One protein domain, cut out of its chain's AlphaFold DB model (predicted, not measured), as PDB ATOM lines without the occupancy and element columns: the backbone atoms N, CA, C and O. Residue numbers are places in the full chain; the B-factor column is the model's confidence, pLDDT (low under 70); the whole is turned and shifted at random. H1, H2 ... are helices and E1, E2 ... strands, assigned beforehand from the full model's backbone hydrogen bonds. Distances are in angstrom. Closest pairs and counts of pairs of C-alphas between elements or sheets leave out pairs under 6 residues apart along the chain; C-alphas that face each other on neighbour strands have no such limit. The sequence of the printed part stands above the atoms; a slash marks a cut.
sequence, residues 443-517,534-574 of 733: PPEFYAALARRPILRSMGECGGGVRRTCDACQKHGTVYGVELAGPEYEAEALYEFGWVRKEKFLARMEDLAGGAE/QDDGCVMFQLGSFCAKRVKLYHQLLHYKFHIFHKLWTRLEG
ATOM      1  N   PRO A 443     167.997 132.177 172.475       92.75
ATOM      2  CA  PRO A 443     168.547 132.514 173.785       92.75
ATOM      3  C   PRO A 443     169.309 133.851 173.757       92.75
ATOM      4  O   PRO A 443     169.943 134.178 172.742       92.75
ATOM      5  N   PRO A 444     169.254 134.645 174.836       90.81
ATOM      6  CA  PRO A 444     169.861 135.972 174.864       90.81
ATOM      7  C   PRO A 444     171.384 135.956 174.748       90.81
ATOM      8  O   PRO A 444     171.956 136.870 174.164       90.81
ATOM      9  N   GLU A 445     172.041 134.906 175.231       91.12
ATOM     10  CA  GLU A 445     173.490 134.706 175.169       91.12
ATOM     11  C   GLU A 445     173.932 134.470 173.716       91.12
ATOM     12  O   GLU A 445     174.893 135.069 173.230       91.12
ATOM     13  N   PHE A 446     173.153 133.673 172.976       93.25
ATOM     14  CA  PHE A 446     173.338 133.461 171.540       93.25
ATOM     15  C   PHE A 446     173.113 134.753 170.735       93.25
ATOM     16  O   PHE A 446     173.879 135.074 169.822       93.25
ATOM     17  N   TYR A 447     172.085 135.531 171.092       92.38
ATOM     18  CA  TYR A 447     171.843 136.844 170.493       92.38
ATOM     19  C   TYR A 447     172.980 137.835 170.808       92.38
ATOM     20  O   TYR A 447     173.403 138.582 169.925       92.38
ATOM     21  N   ALA A 448     173.513 137.815 172.032       91.19
ATOM     22  CA  ALA A 448     174.624 138.657 172.461       91.19
ATOM     23  C   ALA A 448     175.908 138.364 171.677       91.19
ATOM     24  O   ALA A 448     176.532 139.296 171.172       91.19
ATOM     25  N   ALA A 449     176.267 137.087 171.507       93.06
ATOM     26  CA  ALA A 449     177.418 136.692 170.697       93.06
ATOM     27  C   ALA A 449     177.264 137.138 169.229       93.06
ATOM     28  O   ALA A 449     178.187 137.728 168.662       93.06
ATOM     29  N   LEU A 450     176.078 136.951 168.632       93.69
ATOM     30  CA  LEU A 450     175.775 137.416 167.269       93.69
ATOM     31  C   LEU A 450     175.839 138.937 167.102       93.69
ATOM     32  O   LEU A 450     176.183 139.418 166.023       93.69
ATOM     33  N   ALA A 451     175.465 139.689 168.138       91.00
ATOM     34  CA  ALA A 451     175.515 141.146 168.139       91.00
ATOM     35  C   ALA A 451     176.933 141.698 168.371       91.00
ATOM     36  O   ALA A 451     177.176 142.857 168.045       91.00
ATOM     37  N   ARG A 452     177.856 140.886 168.911       92.69
ATOM     38  CA  ARG A 452     179.249 141.262 169.201       92.69
ATOM     39  C   ARG A 452     180.250 140.841 168.127       92.69
ATOM     40  O   ARG A 452     181.157 141.613 167.856       92.69
ATOM     41  N   ARG A 453     180.135 139.652 167.521       93.75
ATOM     42  CA  ARG A 453     181.213 139.082 166.681       93.75
ATOM     43  C   ARG A 453     180.963 139.247 165.159       93.75
ATOM     44  O   ARG A 453     179.923 138.808 164.658       93.75
ATOM     45  N   PRO A 454     181.895 139.852 164.394       93.06
ATOM     46  CA  PRO A 454     181.720 140.209 162.981       93.06
ATOM     47  C   PRO A 454     182.071 139.097 161.976       93.06
ATOM     48  O   PRO A 454     181.898 139.285 160.776       93.06
ATOM     49  N   ILE A 455     182.577 137.935 162.391       94.44
ATOM     50  CA  ILE A 455     182.866 136.830 161.465       94.44
ATOM     51  C   ILE A 455     181.972 135.645 161.818       94.44
ATOM     52  O   ILE A 455     181.996 135.172 162.945       94.44
ATOM     53  N   LEU A 456     181.193 135.160 160.847       96.00
ATOM     54  CA  LEU A 456     180.345 133.971 160.980       96.00
ATOM     55  C   LEU A 456     180.817 132.888 160.001       96.00
ATOM     56  O   LEU A 456     180.454 132.897 158.817       96.00
ATOM     57  N   ARG A 457     181.621 131.949 160.495       96.31
ATOM     58  CA  ARG A 457     182.087 130.772 159.748       96.31
ATOM     59  C   ARG A 457     181.126 129.599 159.977       96.31
ATOM     60  O   ARG A 457     180.386 129.550 160.956       96.31
ATOM     61  N   SER A 458     181.083 128.660 159.032       94.62
ATOM     62  CA  SER A 458     180.231 127.467 159.123       94.62
ATOM     63  C   SER A 458     181.086 126.229 158.902       94.62
ATOM     64  O   SER A 458     181.550 125.980 157.792       94.62
ATOM     65  N   MET A 459     181.266 125.466 159.974       92.25
ATOM     66  CA  MET A 459     182.191 124.339 160.111       92.25
ATOM     67  C   MET A 459     181.562 123.010 159.657       92.25
ATOM     68  O   MET A 459     181.834 121.952 160.214       92.25
ATOM     69  N   GLY A 460     180.678 123.063 158.655       91.75
ATOM     70  CA  GLY A 460     179.967 121.892 158.136       91.75
ATOM     71  C   GLY A 460     178.957 121.279 159.116       91.75
ATOM     72  O   GLY A 460     178.442 121.945 160.015       91.75
ATOM     73  N   GLU A 461     178.640 120.004 158.895       89.50
ATOM     74  CA  GLU A 461     177.819 119.183 159.795       89.50
ATOM     75  C   GLU A 461     178.710 118.581 160.886       89.50
ATOM     76  O   GLU A 461     179.782 118.051 160.591       89.50
ATOM     77  N   CYS A 462     178.289 118.651 162.152       84.88
ATOM     78  CA  CYS A 462     179.081 118.103 163.255       84.88
ATOM     79  C   CYS A 462     179.053 116.565 163.214       84.88
ATOM     80  O   CYS A 462     178.117 115.955 163.726       84.88
ATOM     81  N   GLY A 463     180.084 115.938 162.637       81.50
ATOM     82  CA  GLY A 463     180.129 114.495 162.338       81.50
ATOM     83  C   GLY A 463     180.050 113.521 163.527       81.50
ATOM     84  O   GLY A 463     179.979 112.313 163.317       81.50
ATOM     85  N   GLY A 464     180.034 114.003 164.772       81.19
ATOM     86  CA  GLY A 464     179.812 113.167 165.953       81.19
ATOM     87  C   GLY A 464     178.325 112.866 166.151       81.19
ATOM     88  O   GLY A 464     177.591 113.739 166.611       81.19
ATOM     89  N   GLY A 465     177.903 111.624 165.875       73.56
ATOM     90  CA  GLY A 465     176.503 111.155 165.818       73.56
ATOM     91  C   GLY A 465     175.646 111.226 167.098       73.56
ATOM     92  O   GLY A 465     174.572 110.627 167.151       73.56
ATOM     93  N   VAL A 466     176.080 111.959 168.124       75.12
ATOM     94  CA  VAL A 466     175.265 112.310 169.293       75.12
ATOM     95  C   VAL A 466     174.143 113.260 168.855       75.12
ATOM     96  O   VAL A 466     174.397 114.253 168.176       75.12
ATOM     97  N   ARG A 467     172.892 112.999 169.262       68.50
ATOM     98  CA  ARG A 467     171.735 113.868 168.966       68.50
ATOM     99  C   ARG A 467     171.800 115.192 169.736       68.50
ATOM    100  O   ARG A 467     171.143 115.352 170.764       68.50
ATOM    101  N   ARG A 468     172.558 116.156 169.222       86.25
ATOM    102  CA  ARG A 468     172.690 117.479 169.841       86.25
ATOM    103  C   ARG A 468     171.432 118.338 169.630       86.25
ATOM    104  O   ARG A 468     170.667 118.146 168.679       86.25
ATOM    105  N   THR A 469     171.191 119.267 170.548       94.75
ATOM    106  CA  THR A 469     170.168 120.315 170.422       94.75
ATOM    107  C   THR A 469     170.679 121.459 169.553       94.75
ATOM    108  O   THR A 469     171.869 121.738 169.527       94.75
ATOM    109  N   CYS A 470     169.783 122.145 168.846       95.44
ATOM    110  CA  CYS A 470     170.114 123.399 168.177       95.44
ATOM    111  C   CYS A 470     170.102 124.555 169.187       95.44
ATOM    112  O   CYS A 470     169.011 124.965 169.573       95.44
ATOM    113  N   ASP A 471     171.240 125.157 169.526       95.25
ATOM    114  CA  ASP A 471     171.340 126.189 170.579       95.25
ATOM    115  C   ASP A 471     170.331 127.333 170.384       95.25
ATOM    116  O   ASP A 471     169.562 127.666 171.282       95.25
ATOM    117  N   ALA A 472     170.211 127.844 169.154       94.62
ATOM    118  CA  ALA A 472     169.292 128.934 168.820       94.62
ATOM    119  C   ALA A 472     167.783 128.599 168.914       94.62
ATOM    120  O   ALA A 472     166.965 129.493 168.735       94.62
ATOM    121  N   CYS A 473     167.358 127.346 169.123       94.38
ATOM    122  CA  CYS A 473     165.922 127.031 169.288       94.38
ATOM    123  C   CYS A 473     165.599 125.808 170.165       94.38
ATOM    124  O   CYS A 473     164.443 125.391 170.225       94.38
ATOM    125  N   GLN A 474     166.614 125.205 170.784       93.31
ATOM    126  CA  GLN A 474     166.584 124.044 171.680       93.31
ATOM    127  C   GLN A 474     165.948 122.756 171.109       93.31
ATOM    128  O   GLN A 474     165.802 121.762 171.814       93.31
ATOM    129  N   LYS A 475     165.628 122.709 169.807       93.50
ATOM    130  CA  LYS A 475     165.102 121.504 169.138       93.50
ATOM    131  C   LYS A 475     166.227 120.569 168.696       93.50
ATOM    132  O   LYS A 475     167.215 121.024 168.120       93.50
ATOM    133  N   HIS A 476     166.051 119.266 168.903       93.25
ATOM    134  CA  HIS A 476     166.938 118.232 168.358       93.25
ATOM    135  C   HIS A 476     166.834 118.154 166.825       93.25
ATOM    136  O   HIS A 476     165.752 118.325 166.259       93.25
ATOM    137  N   GLY A 477     167.942 117.849 166.151       91.12
ATOM    138  CA  GLY A 477     167.995 117.668 164.696       91.12
ATOM    139  C   GLY A 477     169.428 117.511 164.189       91.12
ATOM    140  O   GLY A 477     170.348 117.339 164.984       91.12
ATOM    141  N   THR A 478     169.637 117.596 162.871       91.69
ATOM    142  CA  THR A 478     170.991 117.705 162.303       91.69
ATOM    143  C   THR A 478     171.555 119.100 162.570       91.69
ATOM    144  O   THR A 478     171.031 120.098 162.059       91.69
ATOM    145  N   VAL A 479     172.600 119.166 163.400       95.06
ATOM    146  CA  VAL A 479     173.292 120.408 163.771       95.06
ATOM    147  C   VAL A 479     174.533 120.650 162.912       95.06
ATOM    148  O   VAL A 479     175.243 119.727 162.512       95.06
ATOM    149  N   TYR A 480     174.785 121.926 162.658       95.06
ATOM    150  CA  TYR A 480     175.920 122.446 161.916       95.06
ATOM    151  C   TYR A 480     176.775 123.250 162.884       95.06
ATOM    152  O   TYR A 480     176.232 124.030 163.673       95.06
ATOM    153  N   GLY A 481     178.092 123.086 162.803       95.69
ATOM    154  CA  GLY A 481     179.016 123.929 163.549       95.69
ATOM    155  C   GLY A 481     178.983 125.336 162.967       95.69
ATOM    156  O   GLY A 481     179.118 125.517 161.752       95.69
ATOM    157  N   VAL A 482     178.766 126.336 163.810       96.00
ATOM    158  CA  VAL A 482     178.775 127.745 163.424       96.00
ATOM    159  C   VAL A 482     179.623 128.508 164.427       96.00
ATOM    160  O   VAL A 482     179.304 128.584 165.608       96.00
ATOM    161  N   GLU A 483     180.723 129.039 163.919       96.56
ATOM    162  CA  GLU A 483     181.764 129.736 164.661       96.56
ATOM    163  C   GLU A 483     181.524 131.243 164.521       96.56
ATOM    164  O   GLU A 483     181.413 131.761 163.402       96.56
ATOM    165  N   LEU A 484     181.442 131.938 165.654       95.88
ATOM    166  CA  LEU A 484     181.445 133.395 165.726       95.88
ATOM    167  C   LEU A 484     182.823 133.880 166.173       95.88
ATOM    168  O   LEU A 484     183.256 133.574 167.277       95.88
ATOM    169  N   ALA A 485     183.502 134.633 165.312       95.19
ATOM    170  CA  ALA A 485     184.902 135.017 165.471       95.19
ATOM    171  C   ALA A 485     185.158 136.478 165.056       95.19
ATOM    172  O   ALA A 485     184.239 137.216 164.680       95.19
ATOM    173  N   GLY A 486     186.429 136.882 165.101       92.38
ATOM    174  CA  GLY A 486     186.876 138.258 164.873       92.38
ATOM    175  C   GLY A 486     186.807 139.123 166.139       92.38
ATOM    176  O   GLY A 486     186.233 138.688 167.143       92.38
ATOM    177  N   PRO A 487     187.392 140.337 166.111       90.12
ATOM    178  CA  PRO A 487     187.317 141.283 167.228       90.12
ATOM    179  C   PRO A 487     185.858 141.649 167.508       90.12
ATOM    180  O   PRO A 487     185.055 141.671 166.578       90.12
ATOM    181  N   GLU A 488     185.485 141.942 168.757       90.19
ATOM    182  CA  GLU A 488     184.123 142.434 169.009       90.19
ATOM    183  C   GLU A 488     183.900 143.763 168.277       90.19
ATOM    184  O   GLU A 488     184.807 144.591 168.193       90.19
ATOM    185  N   TYR A 489     182.694 143.977 167.742       81.44
ATOM    186  CA  TYR A 489     182.266 145.319 167.363       81.44
ATOM    187  C   TYR A 489     182.481 146.225 168.576       81.44
ATOM    188  O   TYR A 489     181.927 145.944 169.640       81.44
ATOM    189  N   GLU A 490     183.238 147.309 168.408       72.81
ATOM    190  CA  GLU A 490     183.383 148.349 169.425       72.81
ATOM    191  C   GLU A 490     181.987 148.856 169.795       72.81
ATOM    192  O   GLU A 490     181.357 149.628 169.068       72.81
ATOM    193  N   ALA A 491     181.451 148.355 170.910       59.03
ATOM    194  CA  ALA A 491     180.047 148.564 171.246       59.03
ATOM    195  C   ALA A 491     179.759 150.055 171.494       59.03
ATOM    196  O   ALA A 491     178.650 150.532 171.270       59.03
ATOM    197  N   GLU A 492     180.787 150.809 171.872       58.69
ATOM    198  CA  GLU A 492     180.783 152.262 172.024       58.69
ATOM    199  C   GLU A 492     180.427 152.970 170.706       58.69
ATOM    200  O   GLU A 492     179.494 153.774 170.693       58.69
ATOM    201  N   ALA A 493     181.014 152.547 169.578       54.53
ATOM    202  CA  ALA A 493     180.687 153.037 168.235       54.53
ATOM    203  C   ALA A 493     179.255 152.679 167.769       54.53
ATOM    204  O   ALA A 493     178.754 153.238 166.790       54.53
ATOM    205  N   LEU A 494     178.561 151.772 168.471       52.53
ATOM    206  CA  LEU A 494     177.123 151.513 168.314       52.53
ATOM    207  C   LEU A 494     176.256 152.288 169.328       52.53
ATOM    208  O   LEU A 494     175.099 152.597 169.024       52.53
ATOM    209  N   TYR A 495     176.785 152.616 170.512       53.50
ATOM    210  CA  TYR A 495     176.046 153.268 171.599       53.50
ATOM    211  C   TYR A 495     176.002 154.795 171.516       53.50
ATOM    212  O   TYR A 495     174.943 155.365 171.796       53.50
ATOM    213  N   GLU A 496     177.095 155.466 171.140       47.81
ATOM    214  CA  GLU A 496     177.165 156.941 171.154       47.81
ATOM    215  C   GLU A 496     176.082 157.601 170.285       47.81
ATOM    216  O   GLU A 496     175.577 158.682 170.593       47.81
ATOM    217  N   PHE A 497     175.646 156.916 169.226       45.28
ATOM    218  CA  PHE A 497     174.770 157.485 168.198       45.28
ATOM    219  C   PHE A 497     173.282 157.188 168.400       45.28
ATOM    220  O   PHE A 497     172.461 157.496 167.531       45.28
ATOM    221  N   GLY A 498     172.913 156.620 169.554       37.34
ATOM    222  CA  GLY A 498     171.533 156.572 170.049       37.34
ATOM    223  C   GLY A 498     170.533 155.786 169.190       37.34
ATOM    224  O   GLY A 498     169.324 155.908 169.406       37.34
ATOM    225  N   TRP A 499     171.006 154.984 168.227       40.69
ATOM    226  CA  TRP A 499     170.173 154.108 167.387       40.69
ATOM    227  C   TRP A 499     169.385 153.096 168.220       40.69
ATOM    228  O   TRP A 499     168.214 152.824 167.950       40.69
ATOM    229  N   VAL A 500     170.013 152.626 169.291       42.12
ATOM    230  CA  VAL A 500     169.334 152.261 170.529       42.12
ATOM    231  C   VAL A 500     169.935 153.169 171.602       42.12
ATOM    232  O   VAL A 500     171.129 153.461 171.549       42.12
ATOM    233  N   ARG A 501     169.145 153.659 172.565       46.22
ATOM    234  CA  ARG A 501     169.746 154.355 173.717       46.22
ATOM    235  C   ARG A 501     170.667 153.383 174.444       46.22
ATOM    236  O   ARG A 501     170.249 152.237 174.615       46.22
ATOM    237  N   LYS A 502     171.825 153.836 174.936       46.59
ATOM    238  CA  LYS A 502     172.721 152.999 175.749       46.59
ATOM    239  C   LYS A 502     171.935 152.368 176.904       46.59
ATOM    240  O   LYS A 502     171.922 151.148 176.992       46.59
ATOM    241  N   GLU A 503     171.112 153.148 177.625       57.97
ATOM    242  CA  GLU A 503     170.242 152.592 178.682       57.97
ATOM    243  C   GLU A 503     169.242 151.538 178.176       57.97
ATOM    244  O   GLU A 503     168.916 150.630 178.914       57.97
ATOM    245  N   LYS A 504     168.713 151.634 176.946       56.91
ATOM    246  CA  LYS A 504     167.677 150.705 176.442       56.91
ATOM    247  C   LYS A 504     168.214 149.502 175.677       56.91
ATOM    248  O   LYS A 504     167.453 148.563 175.460       56.91
ATOM    249  N   PHE A 505     169.464 149.536 175.225       54.91
ATOM    250  CA  PHE A 505     170.131 148.329 174.751       54.91
ATOM    251  C   PHE A 505     170.723 147.580 175.930       54.91
ATOM    252  O   PHE A 505     170.423 146.403 176.072       54.91
ATOM    253  N   LEU A 506     171.472 148.272 176.796       56.41
ATOM    254  CA  LEU A 506     172.040 147.674 177.996       56.41
ATOM    255  C   LEU A 506     170.935 147.155 178.909       56.41
ATOM    256  O   LEU A 506     170.892 145.946 179.058       56.41
ATOM    257  N   ALA A 507     169.930 147.947 179.310       64.06
ATOM    258  CA  ALA A 507     168.833 147.397 180.116       64.06
ATOM    259  C   ALA A 507     168.097 146.252 179.409       64.06
ATOM    260  O   ALA A 507     167.689 145.321 180.072       64.06
ATOM    261  N   ARG A 508     167.980 146.225 178.071       61.94
ATOM    262  CA  ARG A 508     167.386 145.058 177.391       61.94
ATOM    263  C   ARG A 508     168.304 143.830 177.401       61.94
ATOM    264  O   ARG A 508     167.801 142.717 177.386       61.94
ATOM    265  N   MET A 509     169.620 144.008 177.388       52.66
ATOM    266  CA  MET A 509     170.614 142.933 177.497       52.66
ATOM    267  C   MET A 509     170.800 142.480 178.954       52.66
ATOM    268  O   MET A 509     171.069 141.311 179.193       52.66
ATOM    269  N   GLU A 510     170.604 143.383 179.913       65.38
ATOM    270  CA  GLU A 510     170.671 143.189 181.364       65.38
ATOM    271  C   GLU A 510     169.353 142.610 181.906       65.38
ATOM    272  O   GLU A 510     169.401 141.709 182.729       65.38
ATOM    273  N   ASP A 511     168.187 142.983 181.366       65.44
ATOM    274  CA  ASP A 511     166.904 142.277 181.551       65.44
ATOM    275  C   ASP A 511     167.040 140.817 181.080       65.44
ATOM    276  O   ASP A 511     166.537 139.881 181.702       65.44
ATOM    277  N   LEU A 512     167.726 140.624 179.948       54.44
ATOM    278  CA  LEU A 512     167.913 139.326 179.307       54.44
ATOM    279  C   LEU A 512     169.015 138.463 179.952       54.44
ATOM    280  O   LEU A 512     168.930 137.243 179.849       54.44
ATOM    281  N   ALA A 513     170.014 139.057 180.612       50.00
ATOM    282  CA  ALA A 513     171.076 138.342 181.327       50.00
ATOM    283  C   ALA A 513     170.785 138.217 182.837       50.00
ATOM    284  O   ALA A 513     170.829 137.123 183.396       50.00
ATOM    285  N   GLY A 514     170.415 139.323 183.487       43.84
ATOM    286  CA  GLY A 514     170.027 139.411 184.899       43.84
ATOM    287  C   GLY A 514     168.683 138.748 185.217       43.84
ATOM    288  O   GLY A 514     168.439 138.361 186.358       43.84
ATOM    289  N   GLY A 515     167.851 138.472 184.205       47.75
ATOM    290  CA  GLY A 515     166.691 137.581 184.330       47.75
ATOM    291  C   GLY A 515     167.029 136.156 184.814       47.75
ATOM    292  O   GLY A 515     166.121 135.404 185.169       47.75
ATOM    293  N   ALA A 516     168.315 135.779 184.863       45.66
ATOM    294  CA  ALA A 516     168.796 134.539 185.466       45.66
ATOM    295  C   ALA A 516     168.981 134.599 187.000       45.66
ATOM    296  O   ALA A 516     169.000 133.550 187.644       45.66
ATOM    297  N   GLU A 517     169.123 135.784 187.605       47.78
ATOM    298  CA  GLU A 517     169.567 135.909 189.006       47.78
ATOM    299  C   GLU A 517     168.455 135.629 190.026       47.78
ATOM    300  O   GLU A 517     168.721 135.103 191.104       47.78
ATOM    301  N   GLN A 534     186.712 129.797 174.416       65.00
ATOM    302  CA  GLN A 534     188.091 129.460 174.075       65.00
ATOM    303  C   GLN A 534     188.899 130.757 173.935       65.00
ATOM    304  O   GLN A 534     188.389 131.749 173.402       65.00
ATOM    305  N   ASP A 535     190.145 130.757 174.416       64.25
ATOM    306  CA  ASP A 535     190.968 131.970 174.575       64.25
ATOM    307  C   ASP A 535     191.217 132.739 173.261       64.25
ATOM    308  O   ASP A 535     191.407 133.955 173.277       64.25
ATOM    309  N   ASP A 536     191.079 132.068 172.111       74.56
ATOM    310  CA  ASP A 536     191.070 132.656 170.760       74.56
ATOM    311  C   ASP A 536     189.945 133.696 170.527       74.56
ATOM    312  O   ASP A 536     189.866 134.334 169.471       74.56
ATOM    313  N   GLY A 537     189.011 133.845 171.472       88.94
ATOM    314  CA  GLY A 537     187.869 134.753 171.370       88.94
ATOM    315  C   GLY A 537     186.821 134.307 170.346       88.94
ATOM    316  O   GLY A 537     185.975 135.108 169.938       88.94
ATOM    317  N   CYS A 538     186.864 133.046 169.912       93.25
ATOM    318  CA  CYS A 538     185.817 132.437 169.107       93.25
ATOM    319  C   CYS A 538     184.700 131.879 170.010       93.25
ATOM    320  O   CYS A 538     184.930 131.477 171.149       93.25
ATOM    321  N   VAL A 539     183.463 131.863 169.511       94.94
ATOM    322  CA  VAL A 539     182.316 131.268 170.210       94.94
ATOM    323  C   VAL A 539     181.637 130.266 169.288       94.94
ATOM    324  O   VAL A 539     181.136 130.618 168.215       94.94
ATOM    325  N   MET A 540     181.639 129.002 169.705       95.50
ATOM    326  CA  MET A 540     181.137 127.879 168.919       95.50
ATOM    327  C   MET A 540     179.685 127.558 169.266       95.50
ATOM    328  O   MET A 540     179.363 127.246 170.409       95.50
ATOM    329  N   PHE A 541     178.818 127.563 168.253       95.94
ATOM    330  CA  PHE A 541     177.403 127.218 168.376       95.94
ATOM    331  C   PHE A 541     177.001 126.075 167.443       95.94
ATOM    332  O   PHE A 541     177.515 125.910 166.334       95.94
ATOM    333  N   GLN A 542     176.028 125.292 167.890       96.00
ATOM    334  CA  GLN A 542     175.511 124.099 167.236       96.00
ATOM    335  C   GLN A 542     174.113 124.407 166.709       96.00
ATOM    336  O   GLN A 542     173.131 124.456 167.447       96.00
ATOM    337  N   LEU A 543     174.000 124.665 165.407       96.31
ATOM    338  CA  LEU A 543     172.777 125.205 164.821       96.31
ATOM    339  C   LEU A 543     172.118 124.213 163.872       96.31
ATOM    340  O   LEU A 543     172.695 123.815 162.867       96.31
ATOM    341  N   GLY A 544     170.861 123.863 164.144       96.12
ATOM    342  CA  GLY A 544     170.039 123.072 163.233       96.12
ATOM    343  C   GLY A 544     169.951 123.722 161.847       96.12
ATOM    344  O   GLY A 544     169.900 124.950 161.753       96.12
ATOM    345  N   SER A 545     169.894 122.924 160.776       93.88
ATOM    346  CA  SER A 545     169.992 123.381 159.368       93.88
ATOM    347  C   SER A 545     169.204 124.658 159.007       93.88
ATOM    348  O   SER A 545     169.691 125.512 158.261       93.88
ATOM    349  N   PHE A 546     167.981 124.813 159.525       94.31
ATOM    350  CA  PHE A 546     167.137 125.995 159.316       94.31
ATOM    351  C   PHE A 546     167.573 127.210 160.149       94.31
ATOM    352  O   PHE A 546     167.474 128.343 159.675       94.31
ATOM    353  N   CYS A 547     168.077 126.989 161.363       95.44
ATOM    354  CA  CYS A 547     168.599 128.044 162.226       95.44
ATOM    355  C   CYS A 547     169.934 128.566 161.699       95.44
ATOM    356  O   CYS A 547     170.051 129.772 161.540       95.44
ATOM    357  N   ALA A 548     170.866 127.700 161.285       95.06
ATOM    358  CA  ALA A 548     172.122 128.119 160.648       95.06
ATOM    359  C   ALA A 548     171.878 129.046 159.435       95.06
ATOM    360  O   ALA A 548     172.506 130.096 159.295       95.06
ATOM    361  N   LYS A 549     170.885 128.717 158.592       94.50
ATOM    362  CA  LYS A 549     170.467 129.552 157.449       94.50
ATOM    363  C   LYS A 549     169.857 130.895 157.875       94.50
ATOM    364  O   LYS A 549     170.181 131.917 157.274       94.50
ATOM    365  N   ARG A 550     168.996 130.916 158.902       94.12
ATOM    366  CA  ARG A 550     168.404 132.156 159.450       94.12
ATOM    367  C   ARG A 550     169.451 133.050 160.111       94.12
ATOM    368  O   ARG A 550     169.456 134.247 159.863       94.12
ATOM    369  N   VAL A 551     170.354 132.463 160.887       94.81
ATOM    370  CA  VAL A 551     171.455 133.139 161.580       94.81
ATOM    371  C   VAL A 551     172.409 133.780 160.581       94.81
ATOM    372  O   VAL A 551     172.693 134.966 160.705       94.81
ATOM    373  N   LYS A 552     172.799 133.065 159.517       94.88
ATOM    374  CA  LYS A 552     173.615 133.636 158.435       94.88
ATOM    375  C   LYS A 552     172.951 134.834 157.752       94.88
ATOM    376  O   LYS A 552     173.614 135.835 157.504       94.88
ATOM    377  N   LEU A 553     171.648 134.758 157.485       93.75
ATOM    378  CA  LEU A 553     170.882 135.867 156.907       93.75
ATOM    379  C   LEU A 553     170.741 137.062 157.871       93.75
ATOM    380  O   LEU A 553     170.843 138.211 157.445       93.75
ATOM    381  N   TYR A 554     170.540 136.799 159.164       92.62
ATOM    382  CA  TYR A 554     170.421 137.821 160.203       92.62
ATOM    383  C   TYR A 554     171.751 138.551 160.454       92.62
ATOM    384  O   TYR A 554     171.794 139.781 160.459       92.62
ATOM    385  N   HIS A 555     172.848 137.800 160.571       92.94
ATOM    386  CA  HIS A 555     174.210 138.319 160.724       92.94
ATOM    387  C   HIS A 555     174.619 139.181 159.521       92.94
ATOM    388  O   HIS A 555     175.033 140.326 159.694       92.94
ATOM    389  N   GLN A 556     174.348 138.721 158.292       91.75
ATOM    390  CA  GLN A 556     174.532 139.526 157.075       91.75
ATOM    391  C   GLN A 556     173.731 140.844 157.089       91.75
ATOM    392  O   GLN A 556     174.200 141.849 156.550       91.75
ATOM    393  N   LEU A 557     172.551 140.881 157.723       90.12
ATOM    394  CA  LEU A 557     171.804 142.127 157.921       90.12
ATOM    395  C   LEU A 557     172.409 143.037 158.994       90.12
ATOM    396  O   LEU A 557     172.379 144.254 158.803       90.12
ATOM    397  N   LEU A 558     172.935 142.496 160.098       88.31
ATOM    398  CA  LEU A 558     173.664 143.295 161.092       88.31
ATOM    399  C   LEU A 558     174.884 143.963 160.448       88.31
ATOM    400  O   LEU A 558     175.025 145.179 160.554       88.31
ATOM    401  N   HIS A 559     175.666 143.216 159.663       87.38
ATOM    402  CA  HIS A 559     176.771 143.760 158.868       87.38
ATOM    403  C   HIS A 559     176.346 144.867 157.911       87.38
ATOM    404  O   HIS A 559     176.988 145.911 157.843       87.38
ATOM    405  N   TYR A 560     175.259 144.668 157.164       88.31
ATOM    406  CA  TYR A 560     174.760 145.680 156.236       88.31
ATOM    407  C   TYR A 560     174.300 146.955 156.969       88.31
ATOM    408  O   TYR A 560     174.631 148.061 156.539       88.31
ATOM    409  N   LYS A 561     173.614 146.810 158.116       87.44
ATOM    410  CA  LYS A 561     173.252 147.925 159.011       87.44
ATOM    411  C   LYS A 561     174.518 148.651 159.518       87.44
ATOM    412  O   LYS A 561     174.593 149.871 159.385       87.44
ATOM    413  N   PHE A 562     175.519 147.916 160.014       86.94
ATOM    414  CA  PHE A 562     176.784 148.453 160.534       86.94
ATOM    415  C   PHE A 562     177.615 149.167 159.456       86.94
ATOM    416  O   PHE A 562     178.008 150.314 159.646       86.94
ATOM    417  N   HIS A 563     177.826 148.561 158.285       84.19
ATOM    418  CA  HIS A 563     178.598 149.183 157.204       84.19
ATOM    419  C   HIS A 563     177.915 150.420 156.608       84.19
ATOM    420  O   HIS A 563     178.615 151.365 156.242       84.19
ATOM    421  N   ILE A 564     176.579 150.458 156.517       88.19
ATOM    422  CA  ILE A 564     175.865 151.697 156.163       88.19
ATOM    423  C   ILE A 564     176.088 152.751 157.242       88.19
ATOM    424  O   ILE A 564     176.401 153.892 156.908       88.19
ATOM    425  N   PHE A 565     175.952 152.376 158.516       86.19
ATOM    426  CA  PHE A 565     176.158 153.297 159.625       86.19
ATOM    427  C   PHE A 565     177.575 153.890 159.604       86.19
ATOM    428  O   PHE A 565     177.715 155.105 159.498       86.19
ATOM    429  N   HIS A 566     178.614 153.055 159.552       84.44
ATOM    430  CA  HIS A 566     180.016 153.476 159.488       84.44
ATOM    431  C   HIS A 566     180.328 154.354 158.259       84.44
ATOM    432  O   HIS A 566     181.035 155.356 158.367       84.44
ATOM    433  N   LYS A 567     179.759 154.045 157.080       84.06
ATOM    434  CA  LYS A 567     179.922 154.866 155.857       84.06
ATOM    435  C   LYS A 567     179.155 156.191 155.891       84.06
ATOM    436  O   LYS A 567     179.494 157.098 155.134       84.06
ATOM    437  N   LEU A 568     178.119 156.317 156.721       86.25
ATOM    438  CA  LEU A 568     177.474 157.600 157.007       86.25
ATOM    439  C   LEU A 568     178.252 158.372 158.077       86.25
ATOM    440  O   LEU A 568     178.421 159.578 157.933       86.25
ATOM    441  N   TRP A 569     178.761 157.679 159.095       85.12
ATOM    442  CA  TRP A 569     179.517 158.247 160.208       85.12
ATOM    443  C   TRP A 569     180.820 158.908 159.746       85.12
ATOM    444  O   TRP A 569     180.965 160.123 159.846       85.12
ATOM    445  N   THR A 570     181.685 158.153 159.065       84.44
ATOM    446  CA  THR A 570     182.940 158.652 158.460       84.44
ATOM    447  C   THR A 570     182.745 159.788 157.442       84.44
ATOM    448  O   THR A 570     183.681 160.527 157.149       84.44
ATOM    449  N   ARG A 571     181.528 159.978 156.907       84.81
ATOM    450  CA  ARG A 571     181.160 161.110 156.034       84.81
ATOM    451  C   ARG A 571     180.581 162.319 156.771       84.81
ATOM    452  O   ARG A 571     180.484 163.386 156.170       84.81
ATOM    453  N   LEU A 572     180.159 162.156 158.022       86.62
ATOM    454  CA  LEU A 572     179.717 163.239 158.902       86.62
ATOM    455  C   LEU A 572     180.883 163.791 159.733       86.62
ATOM    456  O   LEU A 572     180.921 164.995 159.967       86.62
ATOM    457  N   GLU A 573     181.832 162.931 160.110       87.38
ATOM    458  CA  GLU A 573     183.086 163.306 160.781       87.38
ATOM    459  C   GLU A 573     184.229 163.668 159.826       87.38
ATOM    460  O   GLU A 573     185.215 164.271 160.253       87.38
ATOM    461  N   GLY A 574     184.109 163.321 158.538       80.94
ATOM    462  CA  GLY A 574     185.119 163.621 157.522       80.94
ATOM    463  C   GLY A 574     185.562 165.092 157.577       80.94
ATOM    464  O   GLY A 574     184.711 165.974 157.740       80.94
TER     465      GLY A 574
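AT A GLANCE: This is residues 443 to 517 and 534 to 574 of the 733 residues of the protein "Hypothetical protein" of Corethron hystrix (UniProt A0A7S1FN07). A small, strongly twisted sheet of three strands, E1, E2 and E3, has one face covered by the long helix H4, which runs along the strands and on past the sheet with residues 560 to 572, and by the shorter helix H1, set slantwise to them. H3 packs on H1 away from the sheet, and the long loop of residues 462 to 478 lies toward the other end of the long axis from the end of H4. The printed part has 116 residues, with four named helices and three named strands in the order H1, E1, E2, H2, H3, E3, H4; the sheet's order is E1, E2, E3, antiparallel throughout, and the class is mixed. It is only just compact, close to loose, with a radius of gyration of the C-alphas of 16.0 A, and elongated, spanning 53 by 34 by 28 A.

HOW THE PARTS SIT: H1, residues 444 to 452, is on the sheet of E1, residues 455 to 461, E2, residues 479 to 485, and E3, residues 539 to 544. It lies over E2 and E3, at a height over the sheet of 9.9 A from a local plane fitted to just 6 C-alphas, and slantwise to the strands, at 35 degrees to E2 on the local plane. E1 and E2 form an antiparallel hairpin, with N 457 and O 483 2.9 A apart, within hydrogen-bond range. E2 and E3 are antiparallel too, with N 482 and O 541 within hydrogen-bond range at 2.8 A. H2, residues 491 to 495, is not on the sheet and is close to H3, residues 502 to 514, but not clearly touching it; their closest C-alphas, of Tyr 495 and Lys 502, are 5.3 A apart. H3 touches H1 with residues 509 to 513 alone, the closest C-alphas being those of Pro 444 and Leu 512, 5.9 A, at a steep tilt of 39 degrees, opposite ways. H4, residues 545 to 572, is on the same face as H1, giving two layers, helices on one face of a sheet; it runs along the strands at a height over the sheet of 10.4 A. Every O i to N i+4 pair is within hydrogen-bond range in H1 and H2, 8 of 9 in H3 and 23 of 24 in H4.

IN THESE COORDINATES: H1 begins at C-alpha 444, (169.861, 135.972, 174.864), and is 12.2 A long. E1 measures 18.4 A, E2 18.7 A, H2 6.2 A, H3 16.6 A and E3 16.3 A. H4 follows E3 directly and measures 41.0 A, ending at C-alpha 572, (179.717, 163.239, 158.902).

THE WHOLE: The two C-alphas farthest apart, of Gly 465 and Gly 574, are 53.8 A apart. Residues 518 to 533 are not printed, and C-alphas 517 and 534 are 24.7 A apart across the cut. The link from E1 to E2 is long. The mean pLDDT of the printed part is 81.0; residue 467, residues 491 to 517 and residues 534 to 535 are under 70.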